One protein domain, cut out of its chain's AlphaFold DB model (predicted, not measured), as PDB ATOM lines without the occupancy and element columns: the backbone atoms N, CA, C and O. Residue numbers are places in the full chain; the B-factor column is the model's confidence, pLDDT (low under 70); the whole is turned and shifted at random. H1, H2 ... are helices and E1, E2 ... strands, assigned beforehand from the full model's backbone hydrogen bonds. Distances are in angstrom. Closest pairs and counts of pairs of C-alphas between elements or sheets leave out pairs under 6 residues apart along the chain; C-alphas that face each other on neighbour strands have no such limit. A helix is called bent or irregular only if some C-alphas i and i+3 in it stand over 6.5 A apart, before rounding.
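What this domain is: This is residues 3 to 172 of the 227 residues of an uncharacterized protein of Desulfurococcales archaeon ex4484_217_2 (UniProt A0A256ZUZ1). A long five-stranded antiparallel sheet, twisted and curled like part of a barrel, makes the body; four helices cover one face from the middle towards the E6 and E7 end, while the hairpin E3 and E4 makes a separate arm at the other end. The long bent strands E2 and E5 run side by side along the body, with H1 and H2 near them and H3 and H4 near E6 and E7; the loop at the arm's tip, residues 66 to 71, sticks out free. The printed part has 170 residues, with four named helices and seven named strands in the order E1 H1 H2 E2 E3 E4 E5 E6 E7 H3 H4. The large sheet has the order E1 - E2 - E5 - E6 - E7, and the class is mixed, helices and strands. The whole is loose and elongated, with a radius of gyration of the C-alphas of 22.2 A and spans of 68 by 42 by 27 A.

Where its parts are: E1, residues 3 to 8, begins at C-alpha 3 at (29.372, -5.110, 112.738) and is 15.5 A long. H1, residues 14 to 20, and H2, residues 24 to 33, follow. E2, residues 37 to 51, is 36.1 A long and bends by 68 degrees at residue 46. E3, residues 58 to 63, and E4, residues 74 to 79, come next; C-alpha 63 is at (33.455, -14.656, 89.975). E5, residues 85 to 101, is 37.0 A long and bends by 84 degrees at residue 91. E6 is residues 104 to 110 and E7 is residues 115 to 119. H3, residues 135 to 150, is 24.1 A long and irregular, but only just: C-alphas 136 and 139 are 6.8 A apart. H4, residues 157 to 171, is 21.4 A long and ends at C-alpha 171 at (-26.855, -9.275, 110.758).

How they stand to each other: In the large sheet, E1 and E7 are the edge strands. E1 and E2 are antiparallel, with N 5 and O 47 within hydrogen-bond range at 2.9 A. E2 and E5 are antiparallel at 170 degrees, with N 44 and O 94 at 2.8 A. E5, E6 and E7 form a meander, each strand the antiparallel neighbour of the one before; N 99 and O 107 are 2.8 A apart, and N 110 and O 115 are 2.8 A apart. The four helices are on the same face. H2 and H3 with the sheet make two layers, helices on one face of a sheet. H1 has a height over the sheet of 5.0 A and lies over none of its strands; its closest C-alphas to E2 are those of Leu 14 and Pro 40, 5.8 A. H2 lies over E2 and runs along it, at 14 degrees on the local plane. H3 lies over E6, with the closest C-alphas those of Leu 106 and Ile 141, 7.1 A. H4 lies over none of the strands, but the C-alphas of Ser 118 in E7 and Ala 159, the closest, are 4.7 A apart. H3 touches H4 with residues 135 to 142 alone, at a steep tilt of 46 degrees, opposite ways; the closest C-alphas are those of Leu 138 and Ile 166, 6.7 A. The hairpin E3 and E4 is antiparallel, with N 61 and O 76 at 3.0 A; E3 is apart from E2, and E4 from E5. Every O i to N i+4 pair is within hydrogen-bond range in H1, H2 and H4, and 9 of 12 in H3.

The domain as a whole: The two C-alphas farthest apart are those of Asn 54 and Ala 172, 68.9 A. The printed part has no cut. The link from E7 to H3, residues 120 to 134, is long. The mean pLDDT of the printed part is 84.5; residues 56 to 57, 76 to 85 and 124 to 132 are under 70.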
ATOM      1  N   VAL A   3      30.112  -5.645 113.889       83.06
ATOM      2  CA  VAL A   3      29.372  -5.110 112.738       83.06
ATOM      3  C   VAL A   3      27.937  -4.810 113.147       83.06
ATOM      4  O   VAL A   3      27.321  -5.585 113.874       83.06
ATOM      5  N   LYS A   4      27.390  -3.691 112.666       83.81
ATOM      6  CA  LYS A   4      25.965  -3.369 112.799       83.81
ATOM      7  C   LYS A   4      25.230  -3.804 111.543       83.81
ATOM      8  O   LYS A   4      25.583  -3.368 110.450       83.81
ATOM      9  N   VAL A   5      24.211  -4.636 111.707       83.38
ATOM     10  CA  VAL A   5      23.435  -5.196 110.598       83.38
ATOM     11  C   VAL A   5      21.964  -4.882 110.818       83.38
ATOM     12  O   VAL A   5      21.430  -5.108 111.903       83.38
ATOM     13  N   LYS A   6      21.311  -4.349 109.782       87.19
ATOM     14  CA  LYS A   6      19.859  -4.176 109.740       87.19
ATOM     15  C   LYS A   6      19.264  -5.255 108.847       87.19
ATOM     16  O   LYS A   6      19.735  -5.440 107.728       87.19
ATOM     17  N   GLY A   7      18.236  -5.944 109.322       85.19
ATOM     18  CA  GLY A   7      17.618  -7.024 108.562       85.19
ATOM     19  C   GLY A   7      16.450  -7.677 109.282       85.19
ATOM     20  O   GLY A   7      15.989  -7.189 110.318       85.19
ATOM     21  N   ASP A   8      15.980  -8.778 108.704       86.56
ATOM     22  CA  ASP A   8      14.976  -9.638 109.320       86.56
ATOM     23  C   ASP A   8      15.578 -10.345 110.544       86.56
ATOM     24  O   ASP A   8      16.666 -10.921 110.488       86.56
ATOM     25  N   LEU A   9      14.859 -10.296 111.661       83.50
ATOM     26  CA  LEU A   9      15.211 -10.986 112.893       83.50
ATOM     27  C   LEU A   9      14.479 -12.328 112.918       83.50
ATOM     28  O   LEU A   9      13.263 -12.389 113.119       83.50
ATOM     29  N   VAL A  10      15.223 -13.406 112.691       78.69
ATOM     30  CA  VAL A  10      14.694 -14.773 112.706       78.69
ATOM     31  C   VAL A  10      14.673 -15.302 114.145       78.69
ATOM     32  O   VAL A  10      15.579 -15.014 114.924       78.69
ATOM     33  N   SER A  11      13.642 -16.078 114.496       79.19
ATOM     34  CA  SER A  11      13.481 -16.728 115.812       79.19
ATOM     35  C   SER A  11      13.322 -15.782 117.011       79.19
ATOM     36  O   SER A  11      13.648 -16.158 118.135       79.19
ATOM     37  N   ILE A  12      12.796 -14.573 116.800       82.75
ATOM     38  CA  ILE A  12      12.460 -13.667 117.906       82.75
ATOM     39  C   ILE A  12      11.337 -14.260 118.770       82.75
ATOM     40  O   ILE A  12      10.310 -14.705 118.250       82.75
ATOM     41  N   SER A  13      11.518 -14.274 120.091       89.62
ATOM     42  CA  SER A  13      10.487 -14.764 121.005       89.62
ATOM     43  C   SER A  13       9.441 -13.684 121.308       89.62
ATOM     44  O   SER A  13       9.646 -12.489 121.083       89.62
ATOM     45  N   LEU A  14       8.293 -14.093 121.858       92.56
ATOM     46  CA  LEU A  14       7.285 -13.139 122.328       92.56
ATOM     47  C   LEU A  14       7.810 -12.291 123.496       92.56
ATOM     48  O   LEU A  14       7.447 -11.123 123.616       92.56
ATOM     49  N   GLU A  15       8.665 -12.867 124.340       90.75
ATOM     50  CA  GLU A  15       9.294 -12.160 125.454       90.75
ATOM     51  C   GLU A  15      10.243 -11.065 124.953       90.75
ATOM     52  O   GLU A  15      10.164  -9.930 125.422       90.75
ATOM     53  N   ASP A  16      11.041 -11.354 123.919       90.25
ATOM     54  CA  ASP A  16      11.887 -10.351 123.263       90.25
ATOM     55  C   ASP A  16      11.046  -9.200 122.709       90.25
ATOM     56  O   ASP A  16      11.337  -8.030 122.961       90.25
ATOM     57  N   LEU A  17       9.950  -9.511 122.009       92.19
ATOM     58  CA  LEU A  17       9.038  -8.484 121.502       92.19
ATOM     59  C   LEU A  17       8.433  -7.641 122.628       92.19
ATOM     60  O   LEU A  17       8.315  -6.431 122.469       92.19
ATOM     61  N   ILE A  18       8.078  -8.231 123.769       95.06
ATOM     62  CA  ILE A  18       7.578  -7.477 124.926       95.06
ATOM     63  C   ILE A  18       8.665  -6.560 125.502       95.06
ATOM     64  O   ILE A  18       8.352  -5.439 125.896       95.06
ATOM     65  N   ASN A  19       9.930  -6.981 125.510       93.00
ATOM     66  CA  ASN A  19      11.036  -6.136 125.963       93.00
ATOM     67  C   ASN A  19      11.210  -4.893 125.073       93.00
ATOM     68  O   ASN A  19      11.418  -3.795 125.589       93.00
ATOM     69  N   PHE A  20      11.062  -5.039 123.752       93.31
ATOM     70  CA  PHE A  20      11.117  -3.912 122.809       93.31
ATOM     71  C   PHE A  20       9.809  -3.107 122.734       93.31
ATOM     72  O   PHE A  20       9.832  -1.909 122.458       93.31
ATOM     73  N   TYR A  21       8.668  -3.728 123.044       93.94
ATOM     74  CA  TYR A  21       7.340  -3.110 123.066       93.94
ATOM     75  C   TYR A  21       6.652  -3.317 124.433       93.94
ATOM     76  O   TYR A  21       5.649  -4.031 124.508       93.94
ATOM     77  N   PRO A  22       7.101  -2.664 125.529       94.69
ATOM     78  CA  PRO A  22       6.606  -2.961 126.884       94.69
ATOM     79  C   PRO A  22       5.096  -2.773 127.067       94.69
ATOM     80  O   PRO A  22       4.445  -3.510 127.807       94.69
ATOM     81  N   TRP A  23       4.509  -1.813 126.348       94.94
ATOM     82  CA  TRP A  23       3.064  -1.561 126.346       94.94
ATOM     83  C   TRP A  23       2.248  -2.759 125.833       94.94
ATOM     84  O   TRP A  23       1.063  -2.877 126.154       94.94
ATOM     85  N   PHE A  24       2.861  -3.646 125.046       96.12
ATOM     86  CA  PHE A  24       2.203  -4.808 124.463       96.12
ATOM     87  C   PHE A  24       1.954  -5.920 125.489       96.12
ATOM     88  O   PHE A  24       1.003  -6.683 125.331       96.12
ATOM     89  N   LYS A  25       2.710  -5.956 126.597       96.56
ATOM     90  CA  LYS A  25       2.548  -6.952 127.669       96.56
ATOM     91  C   LYS A  25       1.106  -7.051 128.170       96.56
ATOM     92  O   LYS A  25       0.510  -8.124 128.157       96.56
ATOM     93  N   ASN A  26       0.518  -5.908 128.525       95.56
ATOM     94  CA  ASN A  26      -0.852  -5.850 129.037       95.56
ATOM     95  C   ASN A  26      -1.873  -6.329 127.992       95.56
ATOM     96  O   ASN A  26      -2.915  -6.875 128.335       95.56
ATOM     97  N   ILE A  27      -1.588  -6.128 126.703       96.88
ATOM     98  CA  ILE A  27      -2.463  -6.587 125.624       96.88
ATOM     99  C   ILE A  27      -2.400  -8.107 125.500       96.88
ATOM    100  O   ILE A  27      -3.455  -8.728 125.404       96.88
ATOM    101  N   VAL A  28      -1.204  -8.696 125.551       96.75
ATOM    102  CA  VAL A  28      -1.005 -10.154 125.525       96.75
ATOM    103  C   VAL A  28      -1.733 -10.828 126.690       96.75
ATOM    104  O   VAL A  28      -2.440 -11.812 126.483       96.75
ATOM    105  N   GLU A  29      -1.615 -10.286 127.903       96.06
ATOM    106  CA  GLU A  29      -2.274 -10.841 129.093       96.06
ATOM    107  C   GLU A  29      -3.807 -10.838 128.970       96.06
ATOM    108  O   GLU A  29      -4.464 -11.831 129.283       96.06
ATOM    109  N   GLU A  30      -4.390  -9.752 128.465       96.12
ATOM    110  CA  GLU A  30      -5.834  -9.656 128.223       96.12
ATOM    111  C   GLU A  30      -6.302 -10.549 127.064       96.12
ATOM    112  O   GLU A  30      -7.350 -11.189 127.157       96.12
ATOM    113  N   LEU A  31      -5.520 -10.652 125.985       96.06
ATOM    114  CA  LEU A  31      -5.808 -11.573 124.881       96.06
ATOM    115  C   LEU A  31      -5.799 -13.029 125.362       96.06
ATOM    116  O   LEU A  31      -6.693 -13.794 125.001       96.06
ATOM    117  N   LYS A  32      -4.886 -13.388 126.271       94.88
ATOM    118  CA  LYS A  32      -4.850 -14.715 126.898       94.88
ATOM    119  C   LYS A  32      -6.108 -15.009 127.722       94.88
ATOM    120  O   LYS A  32      -6.615 -16.127 127.666       94.88
ATOM    121  N   LYS A  33      -6.675 -14.020 128.430       94.06
ATOM    122  CA  LYS A  33      -7.988 -14.153 129.109       94.06
ATOM    123  C   LYS A  33      -9.137 -14.373 128.121       94.06
ATOM    124  O   LYS A  33     -10.165 -14.943 128.479       94.06
ATOM    125  N   LEU A  34      -8.969 -13.927 126.877       91.38
ATOM    126  CA  LEU A  34      -9.863 -14.215 125.757       91.38
ATOM    127  C   LEU A  34      -9.475 -15.502 125.009       91.38
ATOM    128  O   LEU A  34      -9.978 -15.722 123.905       91.38
ATOM    129  N   GLU A  35      -8.628 -16.357 125.584       93.19
ATOM    130  CA  GLU A  35      -8.175 -17.616 124.974       93.19
ATOM    131  C   GLU A  35      -7.508 -17.403 123.603       93.19
ATOM    132  O   GLU A  35      -7.496 -18.296 122.757       93.19
ATOM    133  N   VAL A  36      -6.980 -16.198 123.363       95.12
ATOM    134  CA  VAL A  36      -6.247 -15.843 122.150       95.12
ATOM    135  C   VAL A  36      -4.760 -15.954 122.445       95.12
ATOM    136  O   VAL A  36      -4.229 -15.257 123.311       95.12
ATOM    137  N   ASN A  37      -4.089 -16.817 121.696       95.06
ATOM    138  CA  ASN A  37      -2.645 -16.954 121.736       95.06
ATOM    139  C   ASN A  37      -2.000 -15.932 120.803       95.06
ATOM    140  O   ASN A  37      -2.526 -15.629 119.733       95.06
ATOM    141  N   VAL A  38      -0.851 -15.405 121.216       96.81
ATOM    142  CA  VAL A  38      -0.062 -14.457 120.431       96.81
ATOM    143  C   VAL A  38       1.223 -15.151 120.017       96.81
ATOM    144  O   VAL A  38       1.937 -15.676 120.868       96.81
ATOM    145  N   GLU A  39       1.519 -15.144 118.724       95.31
ATOM    146  CA  GLU A  39       2.719 -15.758 118.163       95.31
ATOM    147  C   GLU A  39       3.530 -14.710 117.386       95.31
ATOM    148  O   GLU A  39       2.961 -14.011 116.540       95.31
ATOM    149  N   PRO A  40       4.843 -14.567 117.636       94.06
ATOM    150  CA  PRO A  40       5.722 -13.773 116.781       94.06
ATOM    151  C   PRO A  40       5.669 -14.262 115.333       94.06
ATOM    152  O   PRO A  40       5.744 -15.460 115.082       94.06
ATOM    153  N   PHE A  41       5.553 -13.344 114.372       93.50
ATOM    154  CA  PHE A  41       5.488 -13.712 112.957       93.50
ATOM    155  C   PHE A  41       6.657 -13.163 112.148       93.50
ATOM    156  O   PHE A  41       7.391 -13.921 111.519       93.50
ATOM    157  N   LYS A  42       6.837 -11.842 112.154       92.75
ATOM    158  CA  LYS A  42       7.933 -11.174 111.450       92.75
ATOM    159  C   LYS A  42       8.486 -10.074 112.324       92.75
ATOM    160  O   LYS A  42       7.723  -9.360 112.965       92.75
ATOM    161  N   ALA A  43       9.797  -9.909 112.309       91.44
ATOM    162  CA  ALA A  43      10.438  -8.772 112.934       91.44
ATOM    163  C   ALA A  43      11.603  -8.298 112.078       91.44
ATOM    164  O   ALA A  43      12.310  -9.106 111.478       91.44
ATOM    165  N   LYS A  44      11.806  -6.986 112.043       92.62
ATOM    166  CA  LYS A  44      12.976  -6.343 111.458       92.62
ATOM    167  C   LYS A  44      13.594  -5.427 112.477       92.62
ATOM    168  O   LYS A  44      12.895  -4.749 113.229       92.62
ATOM    169  N   GLY A  45      14.912  -5.371 112.474       90.75
ATOM    170  CA  GLY A  45      15.611  -4.564 113.445       90.75
ATOM    171  C   GLY A  45      17.086  -4.420 113.159       90.75
ATOM    172  O   GLY A  45      17.594  -4.845 112.119       90.75
ATOM    173  N   LEU A  46      17.750  -3.786 114.113       89.00
ATOM    174  CA  LEU A  46      19.179  -3.547 114.107       89.00
ATOM    175  C   LEU A  46      19.829  -4.465 115.137       89.00
ATOM    176  O   LEU A  46      19.419  -4.480 116.299       89.00
ATOM    177  N   ALA A  47      20.866  -5.185 114.729       86.31
ATOM    178  CA  ALA A  47      21.657  -6.028 115.607       86.31
ATOM    179  C   ALA A  47      23.148  -5.688 115.511       86.31
ATOM    180  O   ALA A  47      23.662  -5.330 114.449       86.31
ATOM    181  N   GLU A  48      23.840  -5.811 116.637       85.56
ATOM    182  CA  GLU A  48      25.294  -5.878 116.700       85.56
ATOM    183  C   GLU A  48      25.724  -7.337 116.638       85.56
ATOM    184  O   GLU A  48      25.260  -8.174 117.412       85.56
ATOM    185  N   VAL A  49      26.612  -7.629 115.697       81.31
ATOM    186  CA  VAL A  49      27.161  -8.956 115.453       81.31
ATOM    187  C   VAL A  49      28.646  -8.892 115.777       81.31
ATOM    188  O   VAL A  49      29.417  -8.212 115.095       81.31
ATOM    189  N   GLU A  50      29.047  -9.572 116.844       80.12
ATOM    190  CA  GLU A  50      30.450  -9.739 117.202       80.12
ATOM    191  C   GLU A  50      30.981 -11.006 116.536       80.12
ATOM    192  O   GLU A  50      30.670 -12.109 116.971       80.12
ATOM    193  N   ILE A  51      31.774 -10.833 115.482       76.88
ATOM    194  CA  ILE A  51      32.398 -11.911 114.718       76.88
ATOM    195  C   ILE A  51      33.781 -12.201 115.301       76.88
ATOM    196  O   ILE A  51      34.643 -11.312 115.325       76.88
ATOM    197  N   ASP A  52      34.022 -13.443 115.715       77.31
ATOM    198  CA  ASP A  52      35.368 -13.897 116.074       77.31
ATOM    199  C   ASP A  52      36.180 -14.196 114.804       77.31
ATOM    200  O   ASP A  52      36.101 -15.272 114.212       77.31
ATOM    201  N   CYS A  53      36.981 -13.218 114.378       74.06
ATOM    202  CA  CYS A  53      37.806 -13.324 113.176       74.06
ATOM    203  C   CYS A  53      38.837 -14.463 113.247       74.06
ATOM    204  O   CYS A  53      39.251 -14.942 112.198       74.06
ATOM    205  N   ASN A  54      39.235 -14.917 114.443       74.88
ATOM    206  CA  ASN A  54      40.210 -16.004 114.588       74.88
ATOM    207  C   ASN A  54      39.607 -17.379 114.270       74.88
ATOM    208  O   ASN A  54      40.339 -18.340 114.047       74.88
ATOM    209  N   ARG A  55      38.276 -17.479 114.273       70.56
ATOM    210  CA  ARG A  55      37.520 -18.713 114.024       70.56
ATOM    211  C   ARG A  55      36.640 -18.628 112.776       70.56
ATOM    212  O   ARG A  55      35.944 -19.588 112.460       70.56
ATOM    213  N   ALA A  56      36.650 -17.490 112.083       69.50
ATOM    214  CA  ALA A  56      35.844 -17.268 110.893       69.50
ATOM    215  C   ALA A  56      36.376 -18.104 109.721       69.50
ATOM    216  O   ALA A  56      37.530 -17.964 109.315       69.50
ATOM    217  N   VAL A  57      35.518 -18.959 109.165       69.25
ATOM    218  CA  VAL A  57      35.788 -19.672 107.912       69.25
ATOM    219  C   VAL A  57      35.206 -18.846 106.772       69.25
ATOM    220  O   VAL A  57      34.017 -18.522 106.779       69.25
ATOM    221  N   PHE A  58      36.058 -18.491 105.813       70.00
ATOM    222  CA  PHE A  58      35.673 -17.743 104.623       70.00
ATOM    223  C   PHE A  58      35.470 -18.712 103.463       70.00
ATOM    224  O   PHE A  58      36.386 -19.459 103.112       70.00
ATOM    225  N   GLU A  59      34.293 -18.675 102.848       70.75
ATOM    226  CA  GLU A  59      34.095 -19.254 101.525       70.75
ATOM    227  C   GLU A  59      34.489 -18.195 100.495       70.75
ATOM    228  O   GLU A  59      34.016 -17.055 100.532       70.75
ATOM    229  N   ILE A  60      35.431 -18.562  99.626       75.38
ATOM    230  CA  ILE A  60      35.956 -17.694  98.576       75.38
ATOM    231  C   ILE A  60      35.462 -18.242  97.248       75.38
ATOM    232  O   ILE A  60      35.826 -19.350  96.855       75.38
ATOM    233  N   GLU A  61      34.672 -17.443  96.544       81.38
ATOM    234  CA  GLU A  61      34.248 -17.730  95.181       81.38
ATOM    235  C   GLU A  61      34.900 -16.722  94.232       81.38
ATOM    236  O   GLU A  61      34.833 -15.509  94.444       81.38
ATOM    237  N   HIS A  62      35.560 -17.219  93.188       82.44
ATOM    238  CA  HIS A  62      36.103 -16.378  92.128       82.44
ATOM    239  C   HIS A  62      35.033 -16.185  91.057       82.44
ATOM    240  O   HIS A  62      34.711 -17.128  90.334       82.44
ATOM    241  N   ILE A  63      34.492 -14.969  90.953       83.44
ATOM    242  CA  ILE A  63      33.455 -14.656  89.975       83.44
ATOM    243  C   ILE A  63      34.098 -13.932  88.799       83.44
ATOM    244  O   ILE A  63      34.611 -12.816  88.919       83.44
ATOM    245  N   THR A  64      34.064 -14.595  87.649       84.12
ATOM    246  CA  THR A  64      34.472 -14.031  86.365       84.12
ATOM    247  C   THR A  64      33.258 -13.519  85.600       84.12
ATOM    248  O   THR A  64      32.221 -14.188  85.616       84.12
ATOM    249  N   PRO A  65      33.382 -12.378  84.904       79.25
ATOM    250  CA  PRO A  65      32.316 -11.872  84.051       79.25
ATOM    251  C   PRO A  65      31.946 -12.900  82.967       79.25
ATOM    252  O   PRO A  65      32.832 -13.598  82.452       79.25
ATOM    253  N   PRO A  66      30.660 -12.994  82.590       78.12
ATOM    254  CA  PRO A  66      30.264 -13.650  81.353       78.12
ATOM    255  C   PRO A  66      30.952 -12.982  80.147       78.12
ATOM    256  O   PRO A  66      31.280 -11.798  80.223       78.12
ATOM    257  N   PRO A  67      31.116 -13.680  79.004       77.88
ATOM    258  CA  PRO A  67      31.788 -13.135  77.814       77.88
ATOM    259  C   PRO A  67      31.194 -11.824  77.273       77.88
ATOM    260  O   PRO A  67      31.835 -11.139  76.483       77.88
ATOM    261  N   GLU A  68      29.963 -11.505  77.671       81.31
ATOM    262  CA  GLU A  68      29.158 -10.380  77.196       81.31
ATOM    263  C   GLU A  68      29.220  -9.150  78.128       81.31
ATOM    264  O   GLU A  68      28.667  -8.107  77.784       81.31
ATOM    265  N   GLU A  69      29.892  -9.235  79.287       73.38
ATOM    266  CA  GLU A  69      29.968  -8.141  80.268       73.38
ATOM    267  C   GLU A  69      31.410  -7.642  80.503       73.38
ATOM    268  O   GLU A  69      32.335  -8.421  80.730       73.38
ATOM    269  N   GLU A  70      31.611  -6.318  80.516       74.88
ATOM    270  CA  GLU A  70      32.914  -5.673  80.758       74.88
ATOM    271  C   GLU A  70      33.082  -5.235  82.224       74.88
ATOM    272  O   GLU A  70      33.086  -4.047  82.554       74.88
ATOM    273  N   TRP A  71      33.253  -6.188  83.138       81.44
ATOM    274  CA  TRP A  71      33.716  -5.882  84.497       81.44
ATOM    275  C   TRP A  71      34.858  -6.797  84.925       81.44
ATOM    276  O   TRP A  71      35.028  -7.908  84.440       81.44
ATOM    277  N   LYS A  72      35.721  -6.295  85.812       77.12
ATOM    278  CA  LYS A  72      36.919  -7.028  86.236       77.12
ATOM    279  C   LYS A  72      36.539  -8.154  87.201       77.12
ATOM    280  O   LYS A  72      35.810  -7.857  88.145       77.12
ATOM    281  N   PRO A  73      37.083  -9.378  87.042       74.75
ATOM    282  CA  PRO A  73      36.837 -10.474  87.974       74.75
ATOM    283  C   PRO A  73      37.020 -10.031  89.427       74.75
ATOM    284  O   PRO A  73      37.956  -9.286  89.736       74.75
ATOM    285  N   TYR A  74      36.145 -10.497  90.314       73.69
ATOM    286  CA  TYR A  74      36.249 -10.223  91.743       73.69
ATOM    287  C   TYR A  74      36.074 -11.502  92.556       73.69
ATOM    288  O   TYR A  74      35.450 -12.473  92.130       73.69
ATOM    289  N   TYR A  75      36.648 -11.493  93.755       70.81
ATOM    290  CA  TYR A  75      36.433 -12.545  94.733       70.81
ATOM    291  C   TYR A  75      35.258 -12.162  95.618       70.81
ATOM    292  O   TYR A  75      35.271 -11.107  96.258       70.81
ATOM    293  N   ARG A  76      34.242 -13.018  95.659       67.31
ATOM    294  CA  ARG A  76      33.176 -12.941  96.650       67.31
ATOM    295  C   ARG A  76      33.645 -13.682  97.895       67.31
ATOM    296  O   ARG A  76      34.015 -14.850  97.827       67.31
ATOM    297  N   LEU A  77      33.663 -12.972  99.017       58.22
ATOM    298  CA  LEU A  77      33.978 -13.518 100.333       58.22
ATOM    299  C   LEU A  77      32.681 -13.609 101.131       58.22
ATOM    300  O   LEU A  77      32.083 -12.580 101.446       58.22
ATOM    301  N   GLU A  78      32.258 -14.822 101.468       62.84
ATOM    302  CA  GLU A  78      31.115 -15.054 102.352       62.84
ATOM    303  C   GLU A  78      31.581 -15.694 103.662       62.84
ATOM    304  O   GLU A  78      32.373 -16.637 103.674       62.84
ATOM    305  N   ILE A  79      31.092 -15.172 104.791       64.56
ATOM    306  CA  ILE A  79      31.245 -15.808 106.104       64.56
ATOM    307  C   ILE A  79      29.918 -16.469 106.448       64.56
ATOM    308  O   ILE A  79      28.899 -15.790 106.598       64.56
ATOM    309  N   LYS A  80      29.932 -17.788 106.655       62.31
ATOM    310  CA  LYS A  80      28.813 -18.478 107.302       62.31
ATOM    311  C   LYS A  80      28.854 -18.182 108.798       62.31
ATOM    312  O   LYS A  80      29.731 -18.638 109.522       62.31
ATOM    313  N   VAL A  81      27.886 -17.394 109.254       59.66
ATOM    314  CA  VAL A  81      27.828 -16.833 110.616       59.66
ATOM    315  C   VAL A  81      27.413 -17.873 111.678       59.66
ATOM    316  O   VAL A  81      27.487 -17.593 112.871       59.66
ATOM    317  N   ASN A  82      27.027 -19.085 111.263       57.97
ATOM    318  CA  ASN A  82      26.333 -20.073 112.099       57.97
ATOM    319  C   ASN A  82      27.068 -20.492 113.389       57.97
ATOM    320  O   ASN A  82      26.388 -20.839 114.347       57.97
ATOM    321  N   ASP A  83      28.402 -20.402 113.456       54.59
ATOM    322  CA  ASP A  83      29.191 -20.818 114.634       54.59
ATOM    323  C   ASP A  83      30.031 -19.693 115.269       54.59
ATOM    324  O   ASP A  83      30.743 -19.920 116.250       54.59
ATOM    325  N   VAL A  84      29.999 -18.478 114.703       54.47
ATOM    326  CA  VAL A  84      31.081 -17.492 114.907       54.47
ATOM    327  C   VAL A  84      30.600 -16.090 115.288       54.47
ATOM    328  O   VAL A  84      31.390 -15.146 115.245       54.47
ATOM    329  N   ALA A  85      29.335 -15.928 115.696       63.41
ATOM    330  CA  ALA A  85      28.833 -14.623 116.116       63.41
ATOM    331  C   ALA A  85      27.989 -14.611 117.393       63.41
ATOM    332  O   ALA A  85      26.986 -15.314 117.504       63.41
ATOM    333  N   LYS A  86      28.333 -13.709 118.320       71.88
ATOM    334  CA  LYS A  86      27.370 -13.234 119.325       71.88
ATOM    335  C   LYS A  86      26.512 -12.157 118.678       71.88
ATOM    336  O   LYS A  86      27.035 -11.150 118.204       71.88
ATOM    337  N   ILE A  87      25.202 -12.373 118.666       75.12
ATOM    338  CA  ILE A  87      24.232 -11.419 118.128       75.12
ATOM    339  C   ILE A  87      23.545 -10.731 119.302       75.12
ATOM    340  O   ILE A  87      22.942 -11.383 120.152       75.12
ATOM    341  N   ARG A  88      23.615  -9.403 119.338       82.06
ATOM    342  CA  ARG A  88      22.864  -8.564 120.268       82.06
ATOM    343  C   ARG A  88      21.877  -7.720 119.478       82.06
ATOM    344  O   ARG A  88      22.278  -6.810 118.757       82.06
ATOM    345  N   VAL A  89      20.584  -7.989 119.635       83.75
ATOM    346  CA  VAL A  89      19.541  -7.136 119.055       83.75
ATOM    347  C   VAL A  89      19.537  -5.805 119.803       83.75
ATOM    348  O   VAL A  89      19.377  -5.765 121.021       83.75
ATOM    349  N   LEU A  90      19.766  -4.717 119.074       85.69
ATOM    350  CA  LEU A  90      19.778  -3.363 119.621       85.69
ATOM    351  C   LEU A  90      18.396  -2.724 119.565       85.69
ATOM    352  O   LEU A  90      18.011  -2.009 120.484       85.69
ATOM    353  N   ASN A  91      17.682  -2.957 118.466       89.19
ATOM    354  CA  ASN A  91      16.357  -2.406 118.244       89.19
ATOM    355  C   ASN A  91      15.514  -3.333 117.372       89.19
ATOM    356  O   ASN A  91      16.050  -4.038 116.516       89.19
ATOM    357  N   VAL A  92      14.197  -3.243 117.531       91.62
ATOM    358  CA  VAL A  92      13.206  -3.858 116.650       91.62
ATOM    359  C   VAL A  92      12.368  -2.738 116.047       91.62
ATOM    360  O   VAL A  92      11.506  -2.177 116.716       91.62
ATOM    361  N   ASP A  93      12.641  -2.404 114.788       90.44
ATOM    362  CA  ASP A  93      11.984  -1.312 114.064       90.44
ATOM    363  C   ASP A  93      10.546  -1.693 113.675       90.44
ATOM    364  O   ASP A  93       9.607  -0.915 113.839       90.44
ATOM    365  N   GLU A  94      10.372  -2.919 113.179       94.19
ATOM    366  CA  GLU A  94       9.090  -3.460 112.734       94.19
ATOM    367  C   GLU A  94       8.843  -4.804 113.404       94.19
ATOM    368  O   GLU A  94       9.719  -5.667 113.398       94.19
ATOM    369  N   ALA A  95       7.650  -5.004 113.957       95.75
ATOM    370  CA  ALA A  95       7.245  -6.290 114.508       95.75
ATOM    371  C   ALA A  95       5.790  -6.607 114.167       95.75
ATOM    372  O   ALA A  95       4.898  -5.775 114.336       95.75
ATOM    373  N   GLN A  96       5.556  -7.838 113.733       96.88
ATOM    374  CA  GLN A  96       4.247  -8.405 113.464       96.88
ATOM    375  C   GLN A  96       4.034  -9.641 114.328       96.88
ATOM    376  O   GLN A  96       4.925 -10.485 114.466       96.88
ATOM    377  N   VAL A  97       2.824  -9.771 114.861       97.25
ATOM    378  CA  VAL A  97       2.389 -10.956 115.598       97.25
ATOM    379  C   VAL A  97       1.071 -11.468 115.042       97.25
ATOM    380  O   VAL A  97       0.227 -10.699 114.573       97.25
ATOM    381  N   ARG A  98       0.894 -12.781 115.118       96.44
ATOM    382  CA  ARG A  98      -0.341 -13.477 114.780       96.44
ATOM    383  C   ARG A  98      -1.151 -13.741 116.029       96.44
ATOM    384  O   ARG A  98      -0.615 -14.107 117.074       96.44
ATOM    385  N   LEU A  99      -2.454 -13.558 115.899       95.94
ATOM    386  CA  LEU A  99      -3.432 -13.878 116.921       95.94
ATOM    387  C   LEU A  99      -4.107 -15.186 116.542       95.94
ATOM    388  O   LEU A  99      -4.697 -15.282 115.471       95.94
ATOM    389  N   TRP A 100      -4.055 -16.165 117.433       92.50
ATOM    390  CA  TRP A 100      -4.591 -17.501 117.219       92.50
ATOM    391  C   TRP A 100      -5.691 -17.811 118.219       92.50
ATOM    392  O   TRP A 100      -5.543 -17.563 119.413       92.50
ATOM    393  N   TRP A 101      -6.775 -18.417 117.752       89.25
ATOM    394  CA  TRP A 101      -7.850 -18.913 118.603       89.25
ATOM    395  C   TRP A 101      -8.323 -20.262 118.075       89.25
ATOM    396  O   TRP A 101      -8.618 -20.392 116.891       89.25
ATOM    397  N   ASN A 102      -8.378 -21.279 118.942       84.00
ATOM    398  CA  ASN A 102      -8.748 -22.650 118.566       84.00
ATOM    399  C   ASN A 102      -7.971 -23.198 117.352       84.00
ATOM    400  O   ASN A 102      -8.554 -23.830 116.475       84.00
ATOM    401  N   ASN A 103      -6.655 -22.960 117.308       82.06
ATOM    402  CA  ASN A 103      -5.758 -23.346 116.206       82.06
ATOM    403  C   ASN A 103      -6.059 -22.682 114.851       82.06
ATOM    404  O   ASN A 103      -5.511 -23.101 113.836       82.06
ATOM    405  N   VAL A 104      -6.871 -21.624 114.838       83.44
ATOM    406  CA  VAL A 104      -7.133 -20.810 113.651       83.44
ATOM    407  C   VAL A 104      -6.495 -19.438 113.821       83.44
ATOM    408  O   VAL A 104      -6.650 -18.798 114.866       83.44
ATOM    409  N   GLU A 105      -5.765 -18.987 112.802       87.88
ATOM    410  CA  GLU A 105      -5.264 -17.615 112.751       87.88
ATOM    411  C   GLU A 105      -6.479 -16.692 112.636       87.88
ATOM    412  O   GLU A 105      -7.330 -16.881 111.773       87.88
ATOM    413  N   LEU A 106      -6.601 -15.711 113.523       89.94
ATOM    414  CA  LEU A 106      -7.679 -14.726 113.511       89.94
ATOM    415  C   LEU A 106      -7.254 -13.432 112.833       89.94
ATOM    416  O   LEU A 106      -8.045 -12.817 112.116       89.94
ATOM    417  N   ALA A 107      -6.040 -12.980 113.136       93.50
ATOM    418  CA  ALA A 107      -5.540 -11.688 112.711       93.50
ATOM    419  C   ALA A 107      -4.014 -11.658 112.725       93.50
ATOM    420  O   ALA A 107      -3.392 -12.234 113.617       93.50
ATOM    421  N   THR A 108      -3.431 -10.885 111.815       96.50
ATOM    422  CA  THR A 108      -2.049 -10.417 111.936       96.50
ATOM    423  C   THR A 108      -2.067  -8.938 112.316       96.50
ATOM    424  O   THR A 108      -2.764  -8.132 111.695       96.50
ATOM    425  N   ILE A 109      -1.311  -8.573 113.354       97.62
ATOM    426  CA  ILE A 109      -1.177  -7.188 113.816       97.62
ATOM    427  C   ILE A 109       0.281  -6.738 113.748       97.62
ATOM    428  O   ILE A 109       1.196  -7.499 114.050       97.62
ATOM    429  N   ASN A 110       0.477  -5.474 113.399       97.06
ATOM    430  CA  ASN A 110       1.751  -4.776 113.408       97.06
ATOM    431  C   ASN A 110       1.858  -3.935 114.680       97.06
ATOM    432  O   ASN A 110       1.010  -3.076 114.942       97.06
ATOM    433  N   LEU A 111       2.884  -4.200 115.482       96.25
ATOM    434  CA  LEU A 111       3.105  -3.529 116.759       96.25
ATOM    435  C   LEU A 111       3.626  -2.104 116.561       96.25
ATOM    436  O   LEU A 111       3.203  -1.199 117.277       96.25
ATOM    437  N   SER A 112       4.485  -1.891 115.566       93.75
ATOM    438  CA  SER A 112       5.136  -0.603 115.304       93.75
ATOM    439  C   SER A 112       4.145   0.444 114.822       93.75
ATOM    440  O   SER A 112       4.107   1.557 115.342       93.75
ATOM    441  N   SER A 113       3.289   0.074 113.868       95.88
ATOM    442  CA  SER A 113       2.251   0.965 113.342       95.88
ATOM    443  C   SER A 113       0.933   0.888 114.115       95.88
ATOM    444  O   SER A 113       0.004   1.624 113.790       95.88
ATOM    445  N   LYS A 114       0.818  -0.012 115.105       96.88
ATOM    446  CA  LYS A 114      -0.442  -0.352 115.789       96.88
ATOM    447  C   LYS A 114      -1.583  -0.572 114.794       96.88
ATOM    448  O   LYS A 114      -2.650   0.033 114.886       96.88
ATOM    449  N   THR A 115      -1.355  -1.446 113.824       98.06
ATOM    450  CA  THR A 115      -2.326  -1.728 112.760       98.06
ATOM    451  C   THR A 115      -2.708  -3.197 112.777       98.06
ATOM    452  O   THR A 115      -1.849  -4.065 112.866       98.06
ATOM    453  N   ILE A 116      -3.997  -3.494 112.675       98.00
ATOM    454  CA  ILE A 116      -4.485  -4.829 112.334       98.00
ATOM    455  C   ILE A 116      -4.372  -4.939 110.815       98.00
ATOM    456  O   ILE A 116      -5.145  -4.323 110.078       98.00
ATOM    457  N   GLU A 117      -3.350  -5.650 110.352       96.12
ATOM    458  CA  GLU A 117      -3.001  -5.725 108.935       96.12
ATOM    459  C   GLU A 117      -3.943  -6.649 108.172       96.12
ATOM    460  O   GLU A 117      -4.360  -6.325 107.058       96.12
ATOM    461  N   SER A 118      -4.320  -7.766 108.785       93.25
ATOM    462  CA  SER A 118      -5.245  -8.727 108.205       93.25
ATOM    463  C   SER A 118      -6.165  -9.314 109.264       93.25
ATOM    464  O   SER A 118      -5.828  -9.394 110.446       93.25
ATOM    465  N   LEU A 119      -7.341  -9.726 108.802       91.62
ATOM    466  CA  LEU A 119      -8.255 -10.604 109.514       91.62
ATOM    467  C   LEU A 119      -8.478 -11.823 108.635       91.62
ATOM    468  O   LEU A 119      -8.550 -11.693 107.412       91.62
ATOM    469  N   THR A 120      -8.617 -12.985 109.250       86.31
ATOM    470  CA  THR A 120      -9.043 -14.179 108.527       86.31
ATOM    471  C   THR A 120     -10.473 -13.987 108.049       86.31
ATOM    472  O   THR A 120     -11.369 -13.717 108.849       86.31
ATOM    473  N   ASP A 121     -10.672 -14.102 106.735       82.81
ATOM    474  CA  ASP A 121     -11.990 -14.092 106.106       82.81
ATOM    475  C   ASP A 121     -12.577 -15.515 106.195       82.81
ATOM    476  O   ASP A 121     -12.146 -16.402 105.449       82.81
ATOM    477  N   PRO A 122     -13.556 -15.765 107.088       77.69
ATOM    478  CA  PRO A 122     -14.125 -17.097 107.287       77.69
ATOM    479  C   PRO A 122     -14.964 -17.564 106.089       77.69
ATOM    480  O   PRO A 122     -15.450 -18.691 106.085       77.69
ATOM    481  N   PHE A 123     -15.162 -16.706 105.083       76.75
ATOM    482  CA  PHE A 123     -15.949 -16.994 103.888       76.75
ATOM    483  C   PHE A 123     -15.084 -17.254 102.648       76.75
ATOM    484  O   PHE A 123     -15.624 -17.624 101.606       76.75
ATOM    485  N   TRP A 124     -13.766 -17.038 102.731       65.25
ATOM    486  CA  TRP A 124     -12.853 -17.138 101.586       65.25
ATOM    487  C   TRP A 124     -11.981 -18.403 101.602       65.25
ATOM    488  O   TRP A 124     -11.457 -18.793 100.556       65.25
ATOM    489  N   ASP A 125     -11.841 -19.083 102.746       54.91
ATOM    490  CA  ASP A 125     -10.983 -20.267 102.837       54.91
ATOM    491  C   ASP A 125     -11.700 -21.529 102.318       54.91
ATOM    492  O   ASP A 125     -12.330 -22.287 103.047       54.91
ATOM    493  N   LEU A 126     -11.604 -21.750 101.003       40.56
ATOM    494  CA  LEU A 126     -11.931 -23.024 100.342       40.56
ATOM    495  C   LEU A 126     -10.955 -24.149 100.724       40.56
ATOM    496  O   LEU A 126     -11.166 -25.305 100.348       40.56
ATOM    497  N   ARG A 127      -9.867 -23.836 101.439       39.53
ATOM    498  CA  ARG A 127      -9.004 -24.857 102.021       39.53
ATOM    499  C   ARG A 127      -9.623 -25.240 103.350       39.53
ATOM    500  O   ARG A 127      -9.761 -24.413 104.237       39.53
ATOM    501  N   LEU A 128      -9.972 -26.516 103.451       39.69
ATOM    502  CA  LEU A 128     -10.279 -27.250 104.675       39.69
ATOM    503  C   LEU A 128      -9.085 -27.136 105.648       39.69
ATOM    504  O   LEU A 128      -8.295 -28.069 105.802       39.69
ATOM    505  N   SER A 129      -8.867 -25.950 106.211       39.19
ATOM    506  CA  SER A 129      -7.793 -25.652 107.142       39.19
ATOM    507  C   SER A 129      -8.114 -26.305 108.488       39.19
ATOM    508  O   SER A 129      -9.266 -26.577 108.830       39.19
ATOM    509  N   LYS A 130      -7.064 -26.681 109.226       42.50
ATOM    510  CA  LYS A 130      -7.162 -27.367 110.522       42.50
ATOM    511  C   LYS A 130      -7.823 -26.438 111.550       42.50
ATOM    512  O   LYS A 130      -7.132 -25.765 112.304       42.50
ATOM    513  N   GLY A 131      -9.152 -26.433 111.575       56.50
ATOM    514  CA  GLY A 131      -9.986 -25.604 112.443       56.50
ATOM    515  C   GLY A 131     -10.931 -24.729 111.621       56.50
ATOM    516  O   GLY A 131     -10.492 -23.887 110.848       56.50
ATOM    517  N   GLU A 132     -12.237 -24.919 111.795       67.50
ATOM    518  CA  GLU A 132     -13.258 -24.153 111.074       67.50
ATOM    519  C   GLU A 132     -13.820 -23.037 111.965       67.50
ATOM    520  O   GLU A 132     -14.315 -23.291 113.070       67.50
ATOM    521  N   ILE A 133     -13.787 -21.793 111.475       74.75
ATOM    522  CA  ILE A 133     -14.518 -20.682 112.096       74.75
ATOM    523  C   ILE A 133     -15.995 -20.865 111.766       74.75
ATOM    524  O   ILE A 133     -16.415 -20.699 110.622       74.75
ATOM    525  N   ARG A 134     -16.820 -21.173 112.768       78.69
ATOM    526  CA  ARG A 134     -18.267 -21.285 112.553       78.69
ATOM    527  C   ARG A 134     -18.911 -19.907 112.577       78.69
ATOM    528  O   ARG A 134     -18.442 -18.994 113.252       78.69
ATOM    529  N   PHE A 135     -20.092 -19.790 111.974       79.19
ATOM    530  CA  PHE A 135     -20.904 -18.566 112.026       79.19
ATOM    531  C   PHE A 135     -21.135 -18.039 113.451       79.19
ATOM    532  O   PHE A 135     -21.100 -16.832 113.691       79.19
ATOM    533  N   ARG A 136     -21.319 -18.933 114.432       80.06
ATOM    534  CA  ARG A 136     -21.493 -18.540 115.842       80.06
ATOM    535  C   ARG A 136     -20.250 -17.880 116.451       80.06
ATOM    536  O   ARG A 136     -20.365 -17.123 117.412       80.06
ATOM    537  N   ASP A 137     -19.082 -18.149 115.878       83.94
ATOM    538  CA  ASP A 137     -17.789 -17.691 116.366       83.94
ATOM    539  C   ASP A 137     -17.449 -16.274 115.837       83.94
ATOM    540  O   ASP A 137     -16.600 -15.588 116.405       83.94
ATOM    541  N   LEU A 138     -18.185 -15.750 114.841       87.62
ATOM    542  CA  LEU A 138     -17.973 -14.407 114.264       87.62
ATOM    543  C   LEU A 138     -18.052 -13.276 115.304       87.62
ATOM    544  O   LEU A 138     -17.264 -12.328 115.273       87.62
ATOM    545  N   ARG A 139     -18.945 -13.403 116.297       88.75
ATOM    546  CA  ARG A 139     -19.044 -12.452 117.424       88.75
ATOM    547  C   ARG A 139     -17.731 -12.332 118.194       88.75
ATOM    548  O   ARG A 139     -17.419 -11.260 118.715       88.75
ATOM    549  N   ARG A 140     -16.961 -13.421 118.286       88.38
ATOM    550  CA  ARG A 140     -15.672 -13.437 118.981       88.38
ATOM    551  C   ARG A 140     -14.637 -12.611 118.225       88.38
ATOM    552  O   ARG A 140     -13.950 -11.819 118.863       88.38
ATOM    553  N   ILE A 141     -14.597 -12.726 116.896       90.25
ATOM    554  CA  ILE A 141     -13.716 -11.922 116.034       90.25
ATOM    555  C   ILE A 141     -14.008 -10.436 116.241       90.25
ATOM    556  O   ILE A 141     -13.108  -9.671 116.579       90.25
ATOM    557  N   VAL A 142     -15.284 -10.044 116.154       92.56
ATOM    558  CA  VAL A 142     -15.708  -8.654 116.387       92.56
ATOM    559  C   VAL A 142     -15.279  -8.168 117.774       92.56
ATOM    560  O   VAL A 142     -14.749  -7.064 117.898       92.56
ATOM    561  N   LYS A 143     -15.452  -8.987 118.822       93.38
ATOM    562  CA  LYS A 143     -15.036  -8.646 120.193       93.38
ATOM    563  C   LYS A 143     -13.528  -8.394 120.292       93.38
ATOM    564  O   LYS A 143     -13.127  -7.405 120.900       93.38
ATOM    565  N   ILE A 144     -12.706  -9.260 119.699       93.94
ATOM    566  CA  ILE A 144     -11.240  -9.139 119.716       93.94
ATOM    567  C   ILE A 144     -10.796  -7.886 118.957       93.94
ATOM    568  O   ILE A 144     -10.009  -7.099 119.478       93.94
ATOM    569  N   VAL A 145     -11.354  -7.646 117.770       95.50
ATOM    570  CA  VAL A 145     -11.050  -6.446 116.979       95.50
ATOM    571  C   VAL A 145     -11.461  -5.178 117.723       95.50
ATOM    572  O   VAL A 145     -10.694  -4.221 117.787       95.50
ATOM    573  N   SER A 146     -12.639  -5.176 118.346       95.69
ATOM    574  CA  SER A 146     -13.130  -4.038 119.133       95.69
ATOM    575  C   SER A 146     -12.229  -3.757 120.335       95.69
ATOM    576  O   SER A 146     -11.908  -2.601 120.608       95.69
ATOM    577  N   TYR A 147     -11.768  -4.810 121.013       96.25
ATOM    578  CA  TYR A 147     -10.795  -4.703 122.094       96.25
ATOM    579  C   TYR A 147      -9.482  -4.064 121.618       96.25
ATOM    580  O   TYR A 147      -9.038  -3.079 122.207       96.25
ATOM    581  N   LEU A 148      -8.896  -4.559 120.523       96.81
ATOM    582  CA  LEU A 148      -7.657  -4.014 119.957       96.81
ATOM    583  C   LEU A 148      -7.823  -2.549 119.531       96.81
ATOM    584  O   LEU A 148      -6.974  -1.716 119.846       96.81
ATOM    585  N   ARG A 149      -8.946  -2.194 118.897       97.19
ATOM    586  CA  ARG A 149      -9.259  -0.796 118.559       97.19
ATOM    587  C   ARG A 149      -9.342   0.090 119.800       97.19
ATOM    588  O   ARG A 149      -8.799   1.190 119.796       97.19
ATOM    589  N   GLY A 150      -9.924  -0.412 120.891       96.88
ATOM    590  CA  GLY A 150      -9.926   0.263 122.195       96.88
ATOM    591  C   GLY A 150      -8.530   0.456 122.806       96.88
ATOM    592  O   GLY A 150      -8.351   1.313 123.666       96.88
ATOM    593  N   LYS A 151      -7.522  -0.296 122.346       96.38
ATOM    594  CA  LYS A 151      -6.102  -0.131 122.705       96.38
ATOM    595  C   LYS A 151      -5.318   0.740 121.714       96.38
ATOM    596  O   LYS A 151      -4.096   0.841 121.823       96.38
ATOM    597  N   GLY A 152      -6.013   1.390 120.781       96.38
ATOM    598  CA  GLY A 152      -5.432   2.320 119.816       96.38
ATOM    599  C   GLY A 152      -4.973   1.676 118.511       96.38
ATOM    600  O   GLY A 152      -4.239   2.320 117.768       96.38
ATOM    601  N   PHE A 153      -5.374   0.433 118.221       97.75
ATOM    602  CA  PHE A 153      -5.083  -0.174 116.923       97.75
ATOM    603  C   PHE A 153      -6.016   0.354 115.830       97.75
ATOM    604  O   PHE A 153      -7.227   0.485 116.030       97.75
ATOM    605  N   THR A 154      -5.458   0.600 114.649       98.12
ATOM    606  CA  THR A 154      -6.215   0.935 113.436       98.12
ATOM    607  C   THR A 154      -6.405  -0.299 112.552       98.12
ATOM    608  O   THR A 154      -5.753  -1.323 112.752       98.12
ATOM    609  N   LEU A 155      -7.340  -0.240 111.602       97.56
ATOM    610  CA  LEU A 155      -7.555  -1.308 110.624       97.56
ATOM    611  C   LEU A 155      -6.864  -0.926 109.317       97.56
ATOM    612  O   LEU A 155      -7.047   0.192 108.833       97.56
ATOM    613  N   SER A 156      -6.144  -1.867 108.710       97.38
ATOM    614  CA  SER A 156      -5.799  -1.748 107.296       97.38
ATOM    615  C   SER A 156      -7.072  -1.751 106.438       97.38
ATOM    616  O   SER A 156      -8.138  -2.191 106.881       97.38
ATOM    617  N   LYS A 157      -6.964  -1.320 105.175       95.50
ATOM    618  CA  LYS A 157      -8.080  -1.397 104.218       95.50
ATOM    619  C   LYS A 157      -8.636  -2.823 104.111       95.50
ATOM    620  O   LYS A 157      -9.842  -3.021 104.208       95.50
ATOM    621  N   TYR A 158      -7.753  -3.812 103.992       91.38
ATOM    622  CA  TYR A 158      -8.132  -5.219 103.863       91.38
ATOM    623  C   TYR A 158      -8.818  -5.765 105.127       91.38
ATOM    624  O   TYR A 158      -9.846  -6.443 105.052       91.38
ATOM    625  N   ALA A 159      -8.291  -5.430 106.310       94.44
ATOM    626  CA  ALA A 159      -8.897  -5.817 107.580       94.44
ATOM    627  C   ALA A 159     -10.270  -5.152 107.780       94.44
ATOM    628  O   ALA A 159     -11.201  -5.795 108.261       94.44
ATOM    629  N   ALA A 160     -10.421  -3.888 107.376       95.62
ATOM    630  CA  ALA A 160     -11.692  -3.170 107.434       95.62
ATOM    631  C   ALA A 160     -12.749  -3.784 106.506       95.62
ATOM    632  O   ALA A 160     -13.878  -4.005 106.941       95.62
ATOM    633  N   GLU A 161     -12.383  -4.115 105.265       94.56
ATOM    634  CA  GLU A 161     -13.265  -4.807 104.317       94.56
ATOM    635  C   GLU A 161     -13.708  -6.172 104.861       94.56
ATOM    636  O   GLU A 161     -14.893  -6.498 104.842       94.56
ATOM    637  N   THR A 162     -12.777  -6.947 105.421       92.38
ATOM    638  CA  THR A 162     -13.083  -8.257 106.015       92.38
ATOM    639  C   THR A 162     -14.017  -8.126 107.219       92.38
ATOM    640  O   THR A 162     -15.010  -8.848 107.323       92.38
ATOM    641  N   LEU A 163     -13.765  -7.161 108.110       94.31
ATOM    642  CA  LEU A 163     -14.636  -6.895 109.255       94.31
ATOM    643  C   LEU A 163     -16.044  -6.460 108.816       94.31
ATOM    644  O   LEU A 163     -17.028  -6.889 109.418       94.31
ATOM    645  N   ALA A 164     -16.150  -5.640 107.767       92.62
ATOM    646  CA  ALA A 164     -17.432  -5.212 107.214       92.62
ATOM    647  C   ALA A 164     -18.245  -6.406 106.688       92.62
ATOM    648  O   ALA A 164     -19.416  -6.538 107.043       92.62
ATOM    649  N   LYS A 165     -17.611  -7.328 105.946       89.88
ATOM    650  CA  LYS A 165     -18.253  -8.580 105.503       89.88
ATOM    651  C   LYS A 165     -18.753  -9.417 106.682       89.88
ATOM    652  O   LYS A 165     -19.869  -9.929 106.648       89.88
ATOM    653  N   ILE A 166     -17.947  -9.556 107.740       91.00
ATOM    654  CA  ILE A 166     -18.345 -10.288 108.955       91.00
ATOM    655  C   ILE A 166     -19.585  -9.637 109.584       91.00
ATOM    656  O   ILE A 166     -20.546 -10.341 109.897       91.00
ATOM    657  N   HIS A 167     -19.608  -8.309 109.725       90.56
ATOM    658  CA  HIS A 167     -20.771  -7.592 110.255       90.56
ATOM    659  C   HIS A 167     -22.026  -7.779 109.401       90.56
ATOM    660  O   HIS A 167     -23.093  -8.056 109.954       90.56
ATOM    661  N   GLU A 168     -21.896  -7.672 108.079       88.69
ATOM    662  CA  GLU A 168     -22.992  -7.888 107.136       88.69
ATOM    663  C   GLU A 168     -23.598  -9.287 107.318       88.69
ATOM    664  O   GLU A 168     -24.800  -9.425 107.545       88.69
ATOM    665  N   LYS A 169     -22.760 -10.332 107.323       85.56
ATOM    666  CA  LYS A 169     -23.212 -11.725 107.461       85.56
ATOM    667  C   LYS A 169     -23.781 -12.042 108.843       85.56
ATOM    668  O   LYS A 169     -24.707 -12.838 108.941       85.56
ATOM    669  N   MET A 170     -23.276 -11.421 109.908       85.75
ATOM    670  CA  MET A 170     -23.822 -11.601 111.257       85.75
ATOM    671  C   MET A 170     -25.226 -11.010 111.432       85.75
ATOM    672  O   MET A 170     -25.991 -11.510 112.258       85.75
ATOM    673  N   GLY A 171     -25.540  -9.923 110.721       81.56
ATOM    674  CA  GLY A 171     -26.855  -9.275 110.758       81.56
ATOM    675  C   GLY A 171     -27.852  -9.837 109.743       81.56
ATOM    676  O   GLY A 171     -29.038  -9.511 109.797       81.56
ATOM    677  N   ALA A 172     -27.380 -10.667 108.816       81.75
ATOM    678  CA  ALA A 172     -28.172 -11.187 107.719       81.75
ATOM    679  C   ALA A 172     -29.192 -12.235 108.196       81.75
ATOM    680  O   ALA A 172     -28.845 -13.215 108.851       81.75
TER     681      ALA A 172